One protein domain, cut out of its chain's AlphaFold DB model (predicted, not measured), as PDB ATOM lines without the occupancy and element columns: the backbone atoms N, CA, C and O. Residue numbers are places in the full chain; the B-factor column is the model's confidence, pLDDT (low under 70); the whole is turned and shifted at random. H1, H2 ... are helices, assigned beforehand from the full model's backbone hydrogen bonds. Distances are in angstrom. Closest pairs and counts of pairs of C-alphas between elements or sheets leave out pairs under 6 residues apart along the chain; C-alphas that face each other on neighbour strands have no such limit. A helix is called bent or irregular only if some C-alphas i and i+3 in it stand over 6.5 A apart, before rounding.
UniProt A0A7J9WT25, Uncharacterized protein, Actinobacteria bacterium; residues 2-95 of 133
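Overview. This is residues 2 to 95 of the 133 residues of an uncharacterized protein of Actinobacteria bacterium (UniProt A0A7J9WT25). One long helix, H3, makes the shaft of a thin rod, with H2 folded back on its first part at a steep tilt. H4 sticks out past the far end of H3, and H1, before H2, touches no other helix. The 94 printed residues, with four named helices in the order H1, H2, H3, H4 and no named strand, are all helix in class. The whole is extended, with a radius of gyration of the C-alphas of 22.1 A, and its C-alphas span 72 by 31 by 21 A.

Along the chain. H1 is residues 2 to 12, and C-alpha 2 is at (-29.733, 24.448, -20.413); from first to last C-alpha it measures 15.3 A. H2 is residues 20 to 32, 18.2 A long. H3, the longest helix, is residues 38 to 73 and measures 52.2 A, from C-alpha 38 at (-51.057, 58.411, -19.055) to C-alpha 73 at (-52.542, 7.152, -9.062). H4 is residues 79 to 93, 20.7 A long, and C-alpha 93 is at (-44.509, 0.870, 19.301).

Arrangement. H2 and H3 touch, with 13 pairs of C-alphas within 8 A. Their closest C-alphas, those of Ala 23 and Val 45, are 5.3 A apart. Their lines stand at a steep tilt of 54 degrees, opposite ways. H3 touches H2 with residues 38 to 49 alone. H3 has a kink of 28 degrees near residue 45, and it is irregular, with C-alphas 39 and 42 standing 7.7 A apart. H1 is apart from H2, H3 and H4, and H4 is apart from H2 and H3. In H1, H2 and H4 every O i to N i+4 pair is within hydrogen-bond range; in H3 30 of 32 are.

Size, cuts and confidence. The two C-alphas farthest apart, those of Gly 34 and Arg 95, are 73.5 A from each other. The printed part, residues 2 to 95, has no cut. The links from H2 to H3 and from H3 to H4 are tight, the link from H1 to H2 is short, and no link is long. Residues 8 to 13, of which 8 to 12 belong to H1, stand free, and so do residues 61 to 67 of H3, residues 69 to 75, of which 69 to 73 belong to H3, and residues 79 to 95, of which 79 to 93 belong to H4. The body without these stretches has 57 residues and spans 54 by 26 by 15 A. The mean pLDDT of the printed part is 85.2; residues 6 to 7, residues 9 to 16 and residue 95 are under 70.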
ATOM      1  N   ARG A   2     -28.404  25.052 -20.710       72.25
ATOM      2  CA  ARG A   2     -29.733  24.448 -20.413       72.25
ATOM      3  C   ARG A   2     -30.581  25.292 -19.449       72.25
ATOM      4  O   ARG A   2     -31.792  25.385 -19.632       72.25
ATOM      5  N   ASP A   3     -29.945  25.949 -18.481       75.62
ATOM      6  CA  ASP A   3     -30.629  26.842 -17.536       75.62
ATOM      7  C   ASP A   3     -31.075  28.170 -18.158       75.62
ATOM      8  O   ASP A   3     -32.112  28.706 -17.775       75.62
ATOM      9  N   GLU A   4     -30.355  28.681 -19.157       77.00
ATOM     10  CA  GLU A   4     -30.753  29.888 -19.895       77.00
ATOM     11  C   GLU A   4     -31.941  29.597 -20.807       77.00
ATOM     12  O   GLU A   4     -32.884  30.377 -20.828       77.00
ATOM     13  N   ILE A   5     -31.957  28.438 -21.475       74.56
ATOM     14  CA  ILE A   5     -33.102  27.993 -22.283       74.56
ATOM     15  C   ILE A   5     -34.333  27.788 -21.393       74.56
ATOM     16  O   ILE A   5     -35.419  28.228 -21.754       74.56
ATOM     17  N   ARG A   6     -34.178  27.185 -20.204       69.75
ATOM     18  CA  ARG A   6     -35.275  27.057 -19.228       69.75
ATOM     19  C   ARG A   6     -35.753  28.405 -18.713       69.75
ATOM     20  O   ARG A   6     -36.958  28.603 -18.623       69.75
ATOM     21  N   ARG A   7     -34.843  29.331 -18.393       66.56
ATOM     22  CA  ARG A   7     -35.224  30.697 -18.014       66.56
ATOM     23  C   ARG A   7     -35.998  31.357 -19.132       66.56
ATOM     24  O   ARG A   7     -37.109  31.785 -18.880       66.56
ATOM     25  N   VAL A   8     -35.452  31.415 -20.342       70.88
ATOM     26  CA  VAL A   8     -36.096  32.061 -21.492       70.88
ATOM     27  C   VAL A   8     -37.452  31.424 -21.784       70.88
ATOM     28  O   VAL A   8     -38.417  32.159 -21.942       70.88
ATOM     29  N   ALA A   9     -37.559  30.094 -21.751       66.00
ATOM     30  CA  ALA A   9     -38.820  29.377 -21.937       66.00
ATOM     31  C   ALA A   9     -39.849  29.671 -20.834       66.00
ATOM     32  O   ALA A   9     -41.030  29.803 -21.120       66.00
ATOM     33  N   LEU A  10     -39.419  29.802 -19.577       63.66
ATOM     34  CA  LEU A  10     -40.295  30.219 -18.479       63.66
ATOM     35  C   LEU A  10     -40.679  31.707 -18.600       63.66
ATOM     36  O   LEU A  10     -41.822  32.077 -18.342       63.66
ATOM     37  N   PHE A  11     -39.744  32.555 -19.038       63.12
ATOM     38  CA  PHE A  11     -39.966  33.976 -19.309       63.12
ATOM     39  C   PHE A  11     -40.934  34.199 -20.479       63.12
ATOM     40  O   PHE A  11     -41.641  35.204 -20.481       63.12
ATOM     41  N   THR A  12     -41.006  33.277 -21.442       66.19
ATOM     42  CA  THR A  12     -41.969  33.321 -22.552       66.19
ATOM     43  C   THR A  12     -43.254  32.541 -22.289       66.19
ATOM     44  O   THR A  12     -44.266  32.856 -22.908       66.19
ATOM     45  N   SER A  13     -43.277  31.581 -21.357       65.25
ATOM     46  CA  SER A  13     -44.477  30.781 -21.069       65.25
ATOM     47  C   SER A  13     -45.540  31.504 -20.237       65.25
ATOM     48  O   SER A  13     -46.594  30.932 -19.973       65.25
ATOM     49  N   GLY A  14     -45.281  32.737 -19.788       63.84
ATOM     50  CA  GLY A  14     -46.210  33.492 -18.937       63.84
ATOM     51  C   GLY A  14     -46.345  32.935 -17.512       63.84
ATOM     52  O   GLY A  14     -47.171  33.413 -16.743       63.84
ATOM     53  N   VAL A  15     -45.524  31.943 -17.142       61.97
ATOM     54  CA  VAL A  15     -45.536  31.295 -15.815       61.97
ATOM     55  C   VAL A  15     -44.662  32.054 -14.800       61.97
ATOM     56  O   VAL A  15     -44.726  31.814 -13.589       61.97
ATOM     57  N   VAL A  16     -43.821  32.982 -15.262       69.62
ATOM     58  CA  VAL A  16     -42.941  33.796 -14.408       69.62
ATOM     59  C   VAL A  16     -43.654  35.076 -13.986       69.62
ATOM     60  O   VAL A  16     -44.359  35.693 -14.779       69.62
ATOM     61  N   GLU A  17     -43.453  35.464 -12.726       71.75
ATOM     62  CA  GLU A  17     -43.963  36.721 -12.179       71.75
ATOM     63  C   GLU A  17     -43.498  37.907 -13.029       71.75
ATOM     64  O   GLU A  17     -42.323  38.015 -13.405       71.75
ATOM     65  N   LEU A  18     -44.435  38.798 -13.349       84.38
ATOM     66  CA  LEU A  18     -44.138  39.971 -14.145       84.38
ATOM     67  C   LEU A  18     -43.268  40.942 -13.342       84.38
ATOM     68  O   LEU A  18     -43.676  41.467 -12.309       84.38
ATOM     69  N   THR A  19     -42.063  41.221 -13.836       87.38
ATOM     70  CA  THR A  19     -41.189  42.214 -13.206       87.38
ATOM     71  C   THR A  19     -41.705  43.628 -13.458       87.38
ATOM     72  O   THR A  19     -42.286  43.916 -14.509       87.38
ATOM     73  N   ARG A  20     -41.419  44.547 -12.528       88.94
ATOM     74  CA  ARG A  20     -41.780  45.970 -12.643       88.94
ATOM     75  C   ARG A  20     -41.387  46.572 -13.992       88.94
ATOM     76  O   ARG A  20     -42.231  47.154 -14.664       88.94
ATOM     77  N   ASN A  21     -40.146  46.360 -14.431       89.19
ATOM     78  CA  ASN A  21     -39.644  46.902 -15.699       89.19
ATOM     79  C   ASN A  21     -40.472  46.426 -16.904       89.19
ATOM     80  O   ASN A  21     -40.674  47.180 -17.859       89.19
ATOM     81  N   ARG A  22     -40.960  45.177 -16.870       88.75
ATOM     82  CA  ARG A  22     -41.784  44.613 -17.943       88.75
ATOM     83  C   ARG A  22     -43.223  45.106 -17.871       88.75
ATOM     84  O   ARG A  22     -43.778  45.445 -18.911       88.75
ATOM     85  N   ALA A  23     -43.788  45.199 -16.670       91.94
ATOM     86  CA  ALA A  23     -45.103  45.788 -16.450       91.94
ATOM     87  C   ALA A  23     -45.151  47.240 -16.947       91.94
ATOM     88  O   ALA A  23     -46.053  47.612 -17.689       91.94
ATOM     89  N   GLU A  24     -44.125  48.033 -16.637       93.19
ATOM     90  CA  GLU A  24     -43.991  49.395 -17.149       93.19
ATOM     91  C   GLU A  24     -43.842  49.444 -18.670       93.19
ATOM     92  O   GLU A  24     -44.382  50.348 -19.296       93.19
ATOM     93  N   ALA A  25     -43.131  48.496 -19.291       93.19
ATOM     94  CA  ALA A  25     -43.026  48.436 -20.749       93.19
ATOM     95  C   ALA A  25     -44.391  48.182 -21.404       93.19
ATOM     96  O   ALA A  25     -44.773  48.921 -22.303       93.19
ATOM     97  N   ILE A  26     -45.142  47.205 -20.890       92.50
ATOM     98  CA  ILE A  26     -46.489  46.879 -21.373       92.50
ATOM     99  C   ILE A  26     -47.418  48.088 -21.216       92.50
ATOM    100  O   ILE A  26     -48.100  48.476 -22.159       92.50
ATOM    101  N   VAL A  27     -47.401  48.733 -20.047       94.81
ATOM    102  CA  VAL A  27     -48.227  49.917 -19.769       94.81
ATOM    103  C   VAL A  27     -47.826  51.113 -20.633       94.81
ATOM    104  O   VAL A  27     -48.694  51.834 -21.114       94.81
ATOM    105  N   ARG A  28     -46.529  51.321 -20.887       94.88
ATOM    106  CA  ARG A  28     -46.065  52.356 -21.823       94.88
ATOM    107  C   ARG A  28     -46.599  52.121 -23.231       94.88
ATOM    108  O   ARG A  28     -46.976  53.087 -23.885       94.88
ATOM    109  N   ASP A  29     -46.634  50.877 -23.689       95.25
ATOM    110  CA  ASP A  29     -47.143  50.552 -25.020       95.25
ATOM    111  C   ASP A  29     -48.666  50.753 -25.105       95.25
ATOM    112  O   ASP A  29     -49.132  51.334 -26.080       95.25
ATOM    113  N   LEU A  30     -49.411  50.428 -24.040       93.75
ATOM    114  CA  LEU A  30     -50.846  50.736 -23.903       93.75
ATOM    115  C   LEU A  30     -51.148  52.246 -23.903       93.75
ATOM    116  O   LEU A  30     -52.171  52.689 -24.417       93.75
ATOM    117  N   ILE A  31     -50.266  53.067 -23.329       95.38
ATOM    118  CA  ILE A  31     -50.419  54.529 -23.376       95.38
ATOM    119  C   ILE A  31     -50.156  55.050 -24.790       95.38
ATOM    120  O   ILE A  31     -50.873  55.925 -25.267       95.38
ATOM    121  N   LYS A  32     -49.144  54.506 -25.475       95.44
ATOM    122  CA  LYS A  32     -48.824  54.883 -26.860       95.44
ATOM    123  C   LYS A  32     -49.928  54.495 -27.840       95.44
ATOM    124  O   LYS A  32     -50.152  55.240 -28.788       95.44
ATOM    125  N   SER A  33     -50.593  53.358 -27.632       94.88
ATOM    126  CA  SER A  33     -51.735  52.939 -28.454       94.88
ATOM    127  C   SER A  33     -53.007  53.744 -28.169       94.88
ATOM    128  O   SER A  33     -53.943  53.690 -28.958       94.88
ATOM    129  N   GLY A  34     -53.032  54.522 -27.082       92.88
ATOM    130  CA  GLY A  34     -54.206  55.281 -26.647       92.88
ATOM    131  C   GLY A  34     -55.200  54.462 -25.819       92.88
ATOM    132  O   GLY A  34     -56.215  55.004 -25.391       92.88
ATOM    133  N   ASP A  35     -54.894  53.193 -25.538       91.81
ATOM    134  CA  ASP A  35     -55.749  52.289 -24.761       91.81
ATOM    135  C   ASP A  35     -55.723  52.594 -23.258       91.81
ATOM    136  O   ASP A  35     -56.600  52.157 -22.509       91.81
ATOM    137  N   LEU A  36     -54.710  53.331 -22.791       93.31
ATOM    138  CA  LEU A  36     -54.568  53.692 -21.386       93.31
ATOM    139  C   LEU A  36     -54.209  55.175 -21.204       93.31
ATOM    140  O   LEU A  36     -53.205  55.641 -21.743       93.31
ATOM    141  N   PRO A  37     -54.964  55.936 -20.388       92.62
ATOM    142  CA  PRO A  37     -54.611  57.314 -20.071       92.62
ATOM    143  C   PRO A  37     -53.290  57.386 -19.295       92.62
ATOM    144  O   PRO A  37     -53.125  56.706 -18.281       92.62
ATOM    145  N   GLY A  38     -52.377  58.279 -19.692       88.81
ATOM    146  CA  GLY A  38     -51.057  58.411 -19.055       88.81
ATOM    147  C   GLY A  38     -51.095  58.646 -17.536       88.81
ATOM    148  O   GLY A  38     -50.229  58.155 -16.814       88.81
ATOM    149  N   GLY A  39     -52.138  59.308 -17.023       92.50
ATOM    150  CA  GLY A  39     -52.335  59.523 -15.583       92.50
ATOM    151  C   GLY A  39     -52.580  58.246 -14.766       92.50
ATOM    152  O   GLY A  39     -52.419  58.263 -13.550       92.50
ATOM    153  N   GLN A  40     -52.929  57.128 -15.410       92.56
ATOM    154  CA  GLN A  40     -53.221  55.852 -14.744       92.56
ATOM    155  C   GLN A  40     -52.058  54.850 -14.811       92.56
ATOM    156  O   GLN A  40     -52.166  53.745 -14.278       92.56
ATOM    157  N   ALA A  41     -50.920  55.232 -15.403       92.44
ATOM    158  CA  ALA A  41     -49.792  54.336 -15.654       92.44
ATOM    159  C   ALA A  41     -49.322  53.588 -14.394       92.44
ATOM    160  O   ALA A  41     -49.186  52.367 -14.388       92.44
ATOM    161  N   ALA A  42     -49.112  54.314 -13.293       92.62
ATOM    162  CA  ALA A  42     -48.595  53.732 -12.059       92.62
ATOM    163  C   ALA A  42     -49.564  52.721 -11.423       92.62
ATOM    164  O   ALA A  42     -49.119  51.728 -10.847       92.62
ATOM    165  N   GLN A  43     -50.873  52.966 -11.526       95.12
ATOM    166  CA  GLN A  43     -51.893  52.045 -11.028       95.12
ATOM    167  C   GLN A  43     -51.978  50.803 -11.915       95.12
ATOM    168  O   GLN A  43     -51.908  49.692 -11.402       95.12
ATOM    169  N   ALA A  44     -51.992  50.988 -13.236       95.31
ATOM    170  CA  ALA A  44     -52.009  49.891 -14.196       95.31
ATOM    171  C   ALA A  44     -50.804  48.951 -14.033       95.31
ATOM    172  O   ALA A  44     -50.955  47.734 -14.085       95.31
ATOM    173  N   VAL A  45     -49.610  49.498 -13.766       94.81
ATOM    174  CA  VAL A  45     -48.411  48.696 -13.471       94.81
ATOM    175  C   VAL A  45     -48.607  47.848 -12.215       94.81
ATOM    176  O   VAL A  45     -48.287  46.661 -12.229       94.81
ATOM    177  N   ARG A  46     -49.125  48.437 -11.128       94.56
ATOM    178  CA  ARG A  46     -49.384  47.706  -9.878       94.56
ATOM    179  C   ARG A  46     -50.398  46.586 -10.086       94.56
ATOM    180  O   ARG A  46     -50.115  45.452  -9.714       94.56
ATOM    181  N   ASP A  47     -51.520  46.895 -10.725       94.25
ATOM    182  CA  ASP A  47     -52.603  45.937 -10.952       94.25
ATOM    183  C   ASP A  47     -52.153  44.783 -11.849       94.25
ATOM    184  O   ASP A  47     -52.493  43.626 -11.604       94.25
ATOM    185  N   LEU A  48     -51.342  45.076 -12.867       92.69
ATOM    186  CA  LEU A  48     -50.802  44.063 -13.764       92.69
ATOM    187  C   LEU A  48     -49.838  43.108 -13.042       92.69
ATOM    188  O   LEU A  48     -49.896  41.899 -13.264       92.69
ATOM    189  N   MET A  49     -48.971  43.628 -12.169       92.12
ATOM    190  CA  MET A  49     -48.089  42.783 -11.354       92.12
ATOM    191  C   MET A  49     -48.881  41.935 -10.355       92.12
ATOM    192  O   MET A  49     -48.623  40.740 -10.236       92.12
ATOM    193  N   GLU A  50     -49.864  42.523  -9.672       92.94
ATOM    194  CA  GLU A  50     -50.687  41.807  -8.694       92.94
ATOM    195  C   GLU A  50     -51.477  40.672  -9.362       92.94
ATOM    196  O   GLU A  50     -51.416  39.525  -8.923       92.94
ATOM    197  N   ARG A  51     -52.125  40.951 -10.501       90.44
ATOM    198  CA  ARG A  51     -52.816  39.926 -11.300       90.44
ATOM    199  C   ARG A  51     -51.864  38.844 -11.799       90.44
ATOM    200  O   ARG A  51     -52.216  37.668 -11.792       90.44
ATOM    201  N   SER A  52     -50.652  39.214 -12.213       89.50
ATOM    202  CA  SER A  52     -49.636  38.239 -12.629       89.50
ATOM    203  C   SER A  52     -49.266  37.290 -11.489       89.50
ATOM    204  O   SER A  52     -49.170  36.080 -11.708       89.50
ATOM    205  N   LYS A  53     -49.091  37.822 -10.276       89.50
ATOM    206  CA  LYS A  53     -48.781  37.027  -9.089       89.50
ATOM    207  C   LYS A  53     -49.927  36.078  -8.729       89.50
ATOM    208  O   LYS A  53     -49.682  34.888  -8.547       89.50
ATOM    209  N   GLN A  54     -51.160  36.578  -8.705       90.75
ATOM    210  CA  GLN A  54     -52.353  35.775  -8.414       90.75
ATOM    211  C   GLN A  54     -52.533  34.634  -9.427       90.75
ATOM    212  O   GLN A  54     -52.613  33.472  -9.028       90.75
ATOM    213  N   ASN A  55     -52.469  34.932 -10.730       86.81
ATOM    214  CA  ASN A  55     -52.572  33.914 -11.781       86.81
ATOM    215  C   ASN A  55     -51.490  32.835 -11.650       86.81
ATOM    216  O   ASN A  55     -51.748  31.648 -11.850       86.81
ATOM    217  N   ARG A  56     -50.259  33.228 -11.307       86.25
ATOM    218  CA  ARG A  56     -49.166  32.277 -11.089       86.25
ATOM    219  C   ARG A  56     -49.469  31.348  -9.918       86.25
ATOM    220  O   ARG A  56     -49.238  30.146 -10.043       86.25
ATOM    221  N   ASP A  57     -49.936  31.881  -8.796       89.69
ATOM    222  CA  ASP A  57     -50.243  31.072  -7.617       89.69
ATOM    223  C   ASP A  57     -51.359  30.062  -7.911       89.69
ATOM    224  O   ASP A  57     -51.244  28.892  -7.537       89.69
ATOM    225  N   GLU A  58     -52.385  30.462  -8.663       90.69
ATOM    226  CA  GLU A  58     -53.441  29.563  -9.142       90.69
ATOM    227  C   GLU A  58     -52.892  28.446 -10.037       90.69
ATOM    228  O   GLU A  58     -53.155  27.266  -9.788       90.69
ATOM    229  N   ILE A  59     -52.056  28.787 -11.024       89.69
ATOM    230  CA  ILE A  59     -51.413  27.807 -11.912       89.69
ATOM    231  C   ILE A  59     -50.528  26.845 -11.111       89.69
ATOM    232  O   ILE A  59     -50.578  25.631 -11.311       89.69
ATOM    233  N   LEU A  60     -49.725  27.355 -10.175       89.62
ATOM    234  CA  LEU A  60     -48.872  26.522  -9.327       89.62
ATOM    235  C   LEU A  60     -49.695  25.582  -8.449       89.62
ATOM    236  O   LEU A  60     -49.282  24.443  -8.225       89.62
ATOM    237  N   ASN A  61     -50.846  26.029  -7.953       92.12
ATOM    238  CA  ASN A  61     -51.748  25.187  -7.180       92.12
ATOM    239  C   ASN A  61     -52.355  24.079  -8.042       92.12
ATOM    240  O   ASN A  61     -52.329  22.925  -7.611       92.12
ATOM    241  N   LEU A  62     -52.791  24.394  -9.264       91.88
ATOM    242  CA  LEU A  62     -53.291  23.406 -10.222       91.88
ATOM    243  C   LEU A  62     -52.226  22.348 -10.546       91.88
ATOM    244  O   LEU A  62     -52.486  21.147 -10.469       91.88
ATOM    245  N   ILE A  63     -50.996  22.783 -10.829       90.69
ATOM    246  CA  ILE A  63     -49.870  21.880 -11.099       90.69
ATOM    247  C   ILE A  63     -49.572  21.006  -9.875       90.69
ATOM    248  O   ILE A  63     -49.382  19.800 -10.005       90.69
ATOM    249  N   ARG A  64     -49.547  21.582  -8.666       90.19
ATOM    250  CA  ARG A  64     -49.318  20.818  -7.429       90.19
ATOM    251  C   ARG A  64     -50.409  19.781  -7.182       90.19
ATOM    252  O   ARG A  64     -50.081  18.689  -6.719       90.19
ATOM    253  N   SER A  65     -51.675  20.111  -7.446       89.81
ATOM    254  CA  SER A  65     -52.769  19.143  -7.331       89.81
ATOM    255  C   SER A  65     -52.647  18.038  -8.368       89.81
ATOM    256  O   SER A  65     -52.779  16.876  -8.009       89.81
ATOM    257  N   GLU A  66     -52.306  18.376  -9.610       90.31
ATOM    258  CA  GLU A  66     -52.141  17.393 -10.679       90.31
ATOM    259  C   GLU A  66     -50.993  16.427 -10.367       90.31
ATOM    260  O   GLU A  66     -51.177  15.215 -10.395       90.31
ATOM    261  N   ILE A  67     -49.836  16.947  -9.943       90.50
ATOM    262  CA  ILE A  67     -48.700  16.119  -9.520       90.50
ATOM    263  C   ILE A  67     -49.096  15.214  -8.353       90.50
ATOM    264  O   ILE A  67     -48.722  14.043  -8.338       90.50
ATOM    265  N   ARG A  68     -49.848  15.723  -7.368       85.94
ATOM    266  CA  ARG A  68     -50.314  14.900  -6.245       85.94
ATOM    267  C   ARG A  68     -51.227  13.775  -6.727       85.94
ATOM    268  O   ARG A  68     -50.972  12.630  -6.375       85.94
ATOM    269  N   ASN A  69     -52.212  14.086  -7.566       85.88
ATOM    270  CA  ASN A  69     -53.141  13.104  -8.123       85.88
ATOM    271  C   ASN A  69     -52.405  12.032  -8.940       85.88
ATOM    272  O   ASN A  69     -52.699  10.849  -8.809       85.88
ATOM    273  N   GLN A  70     -51.414  12.431  -9.740       86.19
ATOM    274  CA  GLN A  70     -50.572  11.512 -10.510       86.19
ATOM    275  C   GLN A  70     -49.675  10.652  -9.614       86.19
ATOM    276  O   GLN A  70     -49.475   9.470  -9.865       86.19
ATOM    277  N   THR A  71     -49.138  11.228  -8.539       85.31
ATOM    278  CA  THR A  71     -48.315  10.492  -7.571       85.31
ATOM    279  C   THR A  71     -49.163   9.440  -6.846       85.31
ATOM    280  O   THR A  71     -48.747   8.289  -6.726       85.31
ATOM    281  N   GLU A  72     -50.383   9.801  -6.439       81.06
ATOM    282  CA  GLU A  72     -51.349   8.887  -5.820       81.06
ATOM    283  C   GLU A  72     -51.819   7.791  -6.789       81.06
ATOM    284  O   GLU A  72     -51.883   6.624  -6.400       81.06
ATOM    285  N   SER A  73     -52.096   8.127  -8.055       79.69
ATOM    286  CA  SER A  73     -52.542   7.152  -9.062       79.69
ATOM    287  C   SER A  73     -51.457   6.141  -9.440       79.69
ATOM    288  O   SER A  73     -51.767   4.988  -9.731       79.69
ATOM    289  N   LEU A  74     -50.185   6.539  -9.364       82.06
ATOM    290  CA  LEU A  74     -49.026   5.657  -9.528       82.06
ATOM    291  C   LEU A  74     -48.698   4.849  -8.257       82.06
ATOM    292  O   LEU A  74     -47.745   4.071  -8.256       82.06
ATOM    293  N   GLY A  75     -49.462   5.023  -7.173       76.88
ATOM    294  CA  GLY A  75     -49.243   4.338  -5.897       76.88
ATOM    295  C   GLY A  75     -47.994   4.807  -5.145       76.88
ATOM    296  O   GLY A  75     -47.522   4.120  -4.238       76.88
ATOM    297  N   LEU A  76     -47.438   5.962  -5.512       77.62
ATOM    298  CA  LEU A  76     -46.263   6.530  -4.867       77.62
ATOM    299  C   LEU A  76     -46.697   7.281  -3.602       77.62
ATOM    300  O   LEU A  76     -47.554   8.161  -3.635       77.62
ATOM    301  N   ALA A  77     -46.104   6.942  -2.459       76.06
ATOM    302  CA  ALA A  77     -46.350   7.668  -1.217       76.06
ATOM    303  C   ALA A  77     -45.537   8.969  -1.194       76.06
ATOM    304  O   ALA A  77     -44.334   8.963  -1.468       76.06
ATOM    305  N   SER A  78     -46.160  10.090  -0.818       80.00
ATOM    306  CA  SER A  78     -45.408  11.328  -0.613       80.00
ATOM    307  C   SER A  78     -44.546  11.231   0.653       80.00
ATOM    308  O   SER A  78     -44.868  10.501   1.593       80.00
ATOM    309  N   LYS A  79     -43.478  12.036   0.748       82.94
ATOM    310  CA  LYS A  79     -42.649  12.116   1.968       82.94
ATOM    311  C   LYS A  79     -43.486  12.404   3.225       82.94
ATOM    312  O   LYS A  79     -43.251  11.827   4.280       82.94
ATOM    313  N   ARG A  80     -44.517  13.246   3.098       81.50
ATOM    314  CA  ARG A  80     -45.445  13.566   4.191       81.50
ATOM    315  C   ARG A  80     -46.249  12.344   4.643       81.50
ATOM    316  O   ARG A  80     -46.560  12.228   5.829       81.50
ATOM    317  N   ASP A  81     -46.607  11.456   3.720       80.69
ATOM    318  CA  ASP A  81     -47.295  10.206   4.047       80.69
ATOM    319  C   ASP A  81     -46.381   9.263   4.824       80.69
ATOM    320  O   ASP A  81     -46.818   8.696   5.826       80.69
ATOM    321  N   ILE A  82     -45.108   9.176   4.430       85.75
ATOM    322  CA  ILE A  82     -44.082   8.394   5.132       85.75
ATOM    323  C   ILE A  82     -43.879   8.933   6.553       85.75
ATOM    324  O   ILE A  82     -44.062   8.193   7.511       85.75
ATOM    325  N   GLU A  83     -43.658  10.238   6.725       88.88
ATOM    326  CA  GLU A  83     -43.518  10.861   8.053       88.88
ATOM    327  C   GLU A  83     -44.782  10.708   8.925       88.88
ATOM    328  O   GLU A  83     -44.725  10.691  10.162       88.88
ATOM    329  N   ARG A  84     -45.972  10.650   8.308       88.75
ATOM    330  CA  ARG A  84     -47.227  10.368   9.023       88.75
ATOM    331  C   ARG A  84     -47.266   8.915   9.485       88.75
ATOM    332  O   ARG A  84     -47.734   8.652  10.593       88.75
ATOM    333  N   LEU A  85     -46.816   7.986   8.646       87.06
ATOM    334  CA  LEU A  85     -46.729   6.569   8.980       87.06
ATOM    335  C   LEU A  85     -45.685   6.325  10.068       87.06
ATOM    336  O   LEU A  85     -46.041   5.705  11.062       87.06
ATOM    337  N   GLU A  86     -44.489   6.902   9.975       90.25
ATOM    338  CA  GLU A  86     -43.447   6.829  11.011       90.25
ATOM    339  C   GLU A  86     -43.967   7.298  12.371       90.25
ATOM    340  O   GLU A  86     -43.855   6.591  13.367       90.25
ATOM    341  N   ARG A  87     -44.650   8.450  12.423       90.75
ATOM    342  CA  ARG A  87     -45.266   8.938  13.669       90.75
ATOM    343  C   ARG A  87     -46.344   8.005  14.213       90.75
ATOM    344  O   ARG A  87     -46.515   7.913  15.428       90.75
ATOM    345  N   ARG A  88     -47.117   7.349  13.343       87.88
ATOM    346  CA  ARG A  88     -48.125   6.363  13.766       87.88
ATOM    347  C   ARG A  88     -47.464   5.087  14.271       87.88
ATOM    348  O   ARG A  88     -47.911   4.581  15.293       87.88
ATOM    349  N   VAL A  89     -46.423   4.609  13.595       90.50
ATOM    350  CA  VAL A  89     -45.631   3.440  13.991       90.50
ATOM    351  C   VAL A  89     -44.979   3.701  15.343       90.50
ATOM    352  O   VAL A  89     -45.274   2.970  16.277       90.50
ATOM    353  N   ALA A  90     -44.279   4.824  15.516       88.44
ATOM    354  CA  ALA A  90     -43.684   5.206  16.795       88.44
ATOM    355  C   ALA A  90     -44.718   5.261  17.935       88.44
ATOM    356  O   ALA A  90     -44.460   4.788  19.035       88.44
ATOM    357  N   ARG A  91     -45.932   5.781  17.692       86.69
ATOM    358  CA  ARG A  91     -47.018   5.773  18.695       86.69
ATOM    359  C   ARG A  91     -47.556   4.376  19.007       86.69
ATOM    360  O   ARG A  91     -48.038   4.159  20.115       86.69
ATOM    361  N   LEU A  92     -47.557   3.471  18.032       85.06
ATOM    362  CA  LEU A  92     -47.995   2.088  18.218       85.06
ATOM    363  C   LEU A  92     -46.927   1.263  18.935       85.06
ATOM    364  O   LEU A  92     -47.280   0.480  19.806       85.06
ATOM    365  N   GLU A  93     -45.654   1.486  18.627       80.44
ATOM    366  CA  GLU A  93     -44.509   0.870  19.301       80.44
ATOM    367  C   GLU A  93     -44.367   1.374  20.741       80.44
ATOM    368  O   GLU A  93     -44.132   0.589  21.655       80.44
ATOM    369  N   TYR A  94     -44.610   2.669  20.976       72.88
ATOM    370  CA  TYR A  94     -44.624   3.253  22.321       72.88
ATOM    371  C   TYR A  94     -45.915   2.962  23.097       72.88
ATOM    372  O   TYR A  94     -46.034   3.329  24.267       72.88
ATOM    373  N   ARG A  95     -46.901   2.302  22.475       61.16
ATOM    374  CA  ARG A  95     -48.005   1.676  23.200       61.16
ATOM    375  C   ARG A  95     -47.585   0.234  23.490       61.16
ATOM    376  O   ARG A  95     -47.880  -0.629  22.663       61.16
TER     377      ARG A  95